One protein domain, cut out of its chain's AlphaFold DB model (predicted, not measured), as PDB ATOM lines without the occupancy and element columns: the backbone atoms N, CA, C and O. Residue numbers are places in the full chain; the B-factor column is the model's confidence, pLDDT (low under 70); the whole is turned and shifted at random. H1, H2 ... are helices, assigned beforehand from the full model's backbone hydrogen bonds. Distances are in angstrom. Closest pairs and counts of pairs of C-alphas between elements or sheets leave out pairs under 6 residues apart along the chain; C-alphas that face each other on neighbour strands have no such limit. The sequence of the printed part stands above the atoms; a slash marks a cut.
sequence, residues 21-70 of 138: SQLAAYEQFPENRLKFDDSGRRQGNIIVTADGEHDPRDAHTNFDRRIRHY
ATOM      1  N   SER A  21     367.843 568.013 394.695       79.44
ATOM      2  CA  SER A  21     367.469 569.429 394.732       79.44
ATOM      3  C   SER A  21     366.272 569.718 393.832       79.44
ATOM      4  O   SER A  21     366.036 569.075 392.813       79.44
ATOM      5  N   GLN A  22     365.499 570.722 394.214       74.62
ATOM      6  CA  GLN A  22     364.265 571.117 393.536       74.62
ATOM      7  C   GLN A  22     364.543 571.988 392.325       74.62
ATOM      8  O   GLN A  22     363.827 571.902 391.331       74.62
ATOM      9  N   LEU A  23     365.611 572.787 392.402       84.12
ATOM     10  CA  LEU A  23     366.114 573.518 391.252       84.12
ATOM     11  C   LEU A  23     366.539 572.529 390.160       84.12
ATOM     12  O   LEU A  23     366.205 572.727 389.000       84.12
ATOM     13  N   ALA A  24     367.115 571.386 390.549       84.19
ATOM     14  CA  ALA A  24     367.409 570.313 389.605       84.19
ATOM     15  C   ALA A  24     366.132 569.768 388.939       84.19
ATOM     16  O   ALA A  24     366.150 569.496 387.744       84.19
ATOM     17  N   ALA A  25     365.002 569.675 389.656       87.31
ATOM     18  CA  ALA A  25     363.718 569.327 389.038       87.31
ATOM     19  C   ALA A  25     363.305 570.368 387.989       87.31
ATOM     20  O   ALA A  25     362.963 570.012 386.861       87.31
ATOM     21  N   TYR A  26     363.362 571.653 388.358       90.69
ATOM     22  CA  TYR A  26     363.014 572.769 387.479       90.69
ATOM     23  C   TYR A  26     363.861 572.790 386.206       90.69
ATOM     24  O   TYR A  26     363.327 573.002 385.117       90.69
ATOM     25  N   GLU A  27     365.165 572.565 386.332       89.69
ATOM     26  CA  GLU A  27     366.119 572.551 385.226       89.69
ATOM     27  C   GLU A  27     365.958 571.318 384.333       89.69
ATOM     28  O   GLU A  27     365.857 571.471 383.118       89.69
ATOM     29  N   GLN A  28     365.888 570.118 384.921       90.75
ATOM     30  CA  GLN A  28     365.888 568.853 384.177       90.75
ATOM     31  C   GLN A  28     364.563 568.560 383.463       90.75
ATOM     32  O   GLN A  28     364.584 567.938 382.405       90.75
ATOM     33  N   PHE A  29     363.427 569.011 384.009       91.88
ATOM     34  CA  PHE A  29     362.092 568.652 383.507       91.88
ATOM     35  C   PHE A  29     361.225 569.895 383.222       91.88
ATOM     36  O   PHE A  29     360.220 570.144 383.903       91.88
ATOM     37  N   PRO A  30     361.590 570.724 382.224       92.81
ATOM     38  CA  PRO A  30     360.868 571.955 381.887       92.81
ATOM     39  C   PRO A  30     359.399 571.741 381.483       92.81
ATOM     40  O   PRO A  30     358.550 572.629 381.650       92.81
ATOM     41  N   GLU A  31     359.069 570.569 380.959       93.25
ATOM     42  CA  GLU A  31     357.716 570.141 380.620       93.25
ATOM     43  C   GLU A  31     356.827 569.962 381.858       93.25
ATOM     44  O   GLU A  31     355.639 570.274 381.791       93.25
ATOM     45  N   ASN A  32     357.412 569.583 383.001       92.50
ATOM     46  CA  ASN A  32     356.709 569.301 384.256       92.50
ATOM     47  C   ASN A  32     356.592 570.518 385.196       92.50
ATOM     48  O   ASN A  32     356.006 570.414 386.282       92.50
ATOM     49  N   ARG A  33     357.114 571.682 384.784       94.19
ATOM     50  CA  ARG A  33     356.951 572.973 385.479       94.19
ATOM     51  C   ARG A  33     355.480 573.349 385.626       94.19
ATOM     52  O   ARG A  33     354.685 573.115 384.716       94.19
ATOM     53  N   LEU A  34     355.137 573.978 386.751       93.56
ATOM     54  CA  LEU A  34     353.785 574.453 387.024       93.56
ATOM     55  C   LEU A  34     353.319 575.445 385.949       93.56
ATOM     56  O   LEU A  34     353.872 576.537 385.779       93.56
ATOM     57  N   LYS A  35     352.263 575.053 385.243       93.19
ATOM     58  CA  LYS A  35     351.585 575.835 384.208       93.19
ATOM     59  C   LYS A  35     350.083 575.796 384.461       93.19
ATOM     60  O   LYS A  35     349.571 574.903 385.134       93.19
ATOM     61  N   PHE A  36     349.381 576.769 383.910       92.44
ATOM     62  CA  PHE A  36     347.926 576.798 383.884       92.44
ATOM     63  C   PHE A  36     347.524 576.995 382.431       92.44
ATOM     64  O   PHE A  36     348.119 577.831 381.752       92.44
ATOM     65  N   ASP A  37     346.589 576.182 381.949       91.62
ATOM     66  CA  ASP A  37     346.015 576.389 380.620       91.62
ATOM     67  C   ASP A  37     344.969 577.515 380.638       91.62
ATOM     68  O   ASP A  37     344.645 578.064 381.694       91.62
ATOM     69  N   ASP A  38     344.425 577.849 379.466       91.69
ATOM     70  CA  ASP A  38     343.449 578.935 379.293       91.69
ATOM     71  C   ASP A  38     342.167 578.735 380.121       91.69
ATOM     72  O   ASP A  38     341.453 579.691 380.418       91.69
ATOM     73  N   SER A  39     341.878 577.495 380.536       91.62
ATOM     74  CA  SER A  39     340.751 577.170 381.419       91.62
ATOM     75  C   SER A  39     341.080 577.322 382.910       91.62
ATOM     76  O   SER A  39     340.246 577.033 383.770       91.62
ATOM     77  N   GLY A  40     342.304 577.748 383.235       88.31
ATOM     78  CA  GLY A  40     342.821 577.799 384.597       88.31
ATOM     79  C   GLY A  40     343.138 576.415 385.164       88.31
ATOM     80  O   GLY A  40     343.348 576.278 386.373       88.31
ATOM     81  N   ARG A  41     343.174 575.364 384.333       90.38
ATOM     82  CA  ARG A  41     343.495 574.020 384.805       90.38
ATOM     83  C   ARG A  41     345.002 573.895 384.973       90.38
ATOM     84  O   ARG A  41     345.795 574.143 384.068       90.38
ATOM     85  N   ARG A  42     345.379 573.476 386.177       91.75
ATOM     86  CA  ARG A  42     346.759 573.230 386.579       91.75
ATOM     87  C   ARG A  42     347.381 572.088 385.773       91.75
ATOM     88  O   ARG A  42     346.803 571.007 385.679       91.75
ATOM     89  N   GLN A  43     348.600 572.309 385.301       92.75
ATOM     90  CA  GLN A  43     349.464 571.334 384.649       92.75
ATOM     91  C   GLN A  43     350.849 571.354 385.302       92.75
ATOM     92  O   GLN A  43     351.290 572.384 385.812       92.75
ATOM     93  N   GLY A  44     351.531 570.212 385.291       91.75
ATOM     94  CA  GLY A  44     352.836 570.073 385.930       91.75
ATOM     95  C   GLY A  44     352.773 569.988 387.459       91.75
ATOM     96  O   GLY A  44     351.814 570.395 388.129       91.75
ATOM     97  N   ASN A  45     353.822 569.405 388.025       91.06
ATOM     98  CA  ASN A  45     353.961 569.128 389.452       91.06
ATOM     99  C   ASN A  45     355.199 569.791 390.074       91.06
ATOM    100  O   ASN A  45     355.325 569.760 391.302       91.06
ATOM    101  N   ILE A  46     356.072 570.412 389.279       92.50
ATOM    102  CA  ILE A  46     357.222 571.178 389.770       92.50
ATOM    103  C   ILE A  46     356.752 572.571 390.187       92.50
ATOM    104  O   ILE A  46     356.351 573.363 389.341       92.50
ATOM    105  N   ILE A  47     356.765 572.842 391.496       92.31
ATOM    106  CA  ILE A  47     356.159 574.033 392.124       92.31
ATOM    107  C   ILE A  47     357.186 575.068 392.587       92.31
ATOM    108  O   ILE A  47     356.881 575.882 393.457       92.31
ATOM    109  N   VAL A  48     358.398 575.004 392.046       92.12
ATOM    110  CA  VAL A  48     359.453 575.986 392.307       92.12
ATOM    111  C   VAL A  48     359.605 576.936 391.125       92.12
ATOM    112  O   VAL A  48     359.313 576.562 389.985       92.12
ATOM    113  N   THR A  49     360.064 578.154 391.390       91.50
ATOM    114  CA  THR A  49     360.475 579.120 390.367       91.50
ATOM    115  C   THR A  49     361.908 578.846 389.896       91.50
ATOM    116  O   THR A  49     362.598 577.975 390.429       91.50
ATOM    117  N   ALA A  50     362.369 579.603 388.896       91.00
ATOM    118  CA  ALA A  50     363.758 579.542 388.435       91.00
ATOM    119  C   ALA A  50     364.770 579.937 389.525       91.00
ATOM    120  O   ALA A  50     365.907 579.482 389.486       91.00
ATOM    121  N   ASP A  51     364.343 580.730 390.508       89.12
ATOM    122  CA  ASP A  51     365.171 581.146 391.644       89.12
ATOM    123  C   ASP A  51     365.138 580.125 392.799       89.12
ATOM    124  O   ASP A  51     365.780 580.323 393.826       89.12
ATOM    125  N   GLY A  52     364.392 579.021 392.650       87.12
ATOM    126  CA  GLY A  52     364.230 577.985 393.675       87.12
ATOM    127  C   GLY A  52     363.163 578.288 394.733       87.12
ATOM    128  O   GLY A  52     362.961 577.482 395.639       87.12
ATOM    129  N   GLU A  53     362.450 579.407 394.603       90.69
ATOM    130  CA  GLU A  53     361.396 579.833 395.529       90.69
ATOM    131  C   GLU A  53     360.060 579.129 395.256       90.69
ATOM    132  O   GLU A  53     359.820 578.598 394.169       90.69
ATOM    133  N   HIS A  54     359.153 579.139 396.238       92.50
ATOM    134  CA  HIS A  54     357.794 578.613 396.066       92.50
ATOM    135  C   HIS A  54     357.039 579.406 394.996       92.50
ATOM    136  O   HIS A  54     356.915 580.626 395.090       92.50
ATOM    137  N   ASP A  55     356.520 578.720 393.973       92.00
ATOM    138  CA  ASP A  55     355.714 579.370 392.941       92.00
ATOM    139  C   ASP A  55     354.455 579.996 393.577       92.00
ATOM    140  O   ASP A  55     353.634 579.265 394.140       92.00
ATOM    141  N   PRO A  56     354.243 581.320 393.457       92.06
ATOM    142  CA  PRO A  56     353.147 582.022 394.130       92.06
ATOM    143  C   PRO A  56     351.753 581.588 393.652       92.06
ATOM    144  O   PRO A  56     350.748 581.915 394.281       92.06
ATOM    145  N   ARG A  57     351.668 580.858 392.534       91.88
ATOM    146  CA  ARG A  57     350.416 580.303 392.002       91.88
ATOM    147  C   ARG A  57     350.069 578.949 392.627       91.88
ATOM    148  O   ARG A  57     348.972 578.433 392.412       91.88
ATOM    149  N   ASP A  58     350.986 578.340 393.377       89.56
ATOM    150  CA  ASP A  58     350.736 577.111 394.119       89.56
ATOM    151  C   ASP A  58     350.172 577.416 395.515       89.56
ATOM    152  O   ASP A  58     350.846 577.938 396.392       89.56
ATOM    153  N   ALA A  59     348.916 577.035 395.747       88.88
ATOM    154  CA  ALA A  59     348.209 577.344 396.991       88.88
ATOM    155  C   ALA A  59     348.564 576.429 398.187       88.88
ATOM    156  O   ALA A  59     347.875 576.466 399.210       88.88
ATOM    157  N   HIS A  60     349.569 575.550 398.085       87.38
ATOM    158  CA  HIS A  60     349.876 574.620 399.171       87.38
ATOM    159  C   HIS A  60     350.749 575.273 400.240       87.38
ATOM    160  O   HIS A  60     351.829 575.772 399.966       87.38
ATOM    161  N   THR A  61     350.345 575.148 401.501       90.50
ATOM    162  CA  THR A  61     351.085 575.696 402.649       90.50
ATOM    163  C   THR A  61     352.237 574.809 403.133       90.50
ATOM    164  O   THR A  61     352.897 575.126 404.116       90.50
ATOM    165  N   ASN A  62     352.478 573.666 402.484       89.44
ATOM    166  CA  ASN A  62     353.468 572.664 402.895       89.44
ATOM    167  C   ASN A  62     354.592 572.480 401.866       89.44
ATOM    168  O   ASN A  62     355.088 571.359 401.691       89.44
ATOM    169  N   PHE A  63     354.976 573.575 401.205       89.44
ATOM    170  CA  PHE A  63     356.034 573.645 400.199       89.44
ATOM    171  C   PHE A  63     357.281 572.846 400.610       89.44
ATOM    172  O   PHE A  63     357.574 571.835 399.968       89.44
ATOM    173  N   ASP A  64     357.882 573.174 401.762       87.56
ATOM    174  CA  ASP A  64     359.074 572.520 402.337       87.56
ATOM    175  C   ASP A  64     359.010 570.999 402.365       87.56
ATOM    176  O   ASP A  64     360.008 570.299 402.184       87.56
ATOM    177  N   ARG A  65     357.822 570.451 402.615       87.81
ATOM    178  CA  ARG A  65     357.628 569.008 402.625       87.81
ATOM    179  C   ARG A  65     357.525 568.467 401.207       87.81
ATOM    180  O   ARG A  65     358.204 567.494 400.898       87.81
ATOM    181  N   ARG A  66     356.670 569.053 400.366       86.31
ATOM    182  CA  ARG A  66     356.376 568.557 399.008       86.31
ATOM    183  C   ARG A  66     357.623 568.471 398.147       86.31
ATOM    184  O   ARG A  66     357.825 567.498 397.431       86.31
ATOM    185  N   ILE A  67     358.457 569.484 398.267       85.06
ATOM    186  CA  ILE A  67     359.625 569.676 397.429       85.06
ATOM    187  C   ILE A  67     360.729 568.640 397.708       85.06
ATOM    188  O   ILE A  67     361.512 568.307 396.825       85.06
ATOM    189  N   ARG A  68     360.723 568.022 398.900       84.00
ATOM    190  CA  ARG A  68     361.580 566.876 399.257       84.00
ATOM    191  C   ARG A  68     361.061 565.535 398.739       84.00
ATOM    192  O   ARG A  68     361.596 564.500 399.134       84.00
ATOM    193  N   HIS A  69     359.992 565.506 397.949       85.81
ATOM    194  CA  HIS A  69     359.339 564.270 397.507       85.81
ATOM    195  C   HIS A  69     359.260 564.137 395.980       85.81
ATOM    196  O   HIS A  69     358.458 563.341 395.496       85.81
ATOM    197  N   TYR A  70     360.088 564.864 395.222       88.69
ATOM    198  CA  TYR A  70     360.208 564.610 393.788       88.69
ATOM    199  C   TYR A  70     360.907 563.282 393.513       88.69
ATOM    200  O   TYR A  70     361.993 563.012 394.027       88.69
TER     201      TYR A  70
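AT A GLANCE: This is residues 21 to 70 of the 138 residues of an uncharacterized protein of Burkholderia gladioli pv. gladioli (UniProt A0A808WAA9). Little of this domain is regular structure: a long looping stretch joins two short helices, H1 and H2, which sit near each other at one end, while a narrow loop, residues 35 to 43, reaches to the opposite end. The printed part has 50 residues, with two named helices in the order H1, H2 and no named strand. The class is all helix, though the named elements hold only 14 residues. The whole is compact, with a radius of gyration of the C-alphas of 10.4 A and spans of 31 by 24 by 18 A.

HOW THE PARTS SIT: H1, residues 22 to 28, and H2, residues 63 to 69, are close but not clearly touching; their closest C-alphas, Gln 22 and Ile 67, are 6.2 A apart. They run the same way at a steep tilt of 56 degrees. Between them, residues 35 to 36 pair antiparallel with residues 42 to 43. In H1 every O i to N i+4 pair is within hydrogen-bond range; in H2 1 of 3 is, beside 3 of 4 O i to N i+3 pairs.

IN THESE COORDINATES: H1 begins at C-alpha 22 (364.265, 571.117, 393.536) and measures 9.8 A. H2 measures 10.3 A and ends at C-alpha 69 (359.339, 564.270, 397.507).

THE WHOLE: The C-alphas of Ser 21 and Ser 39 are the two farthest apart, 30.8 A. The printed part has no cut; the link from H1 to H2 is long, 34 residues. No printed residue is under 70 in pLDDT.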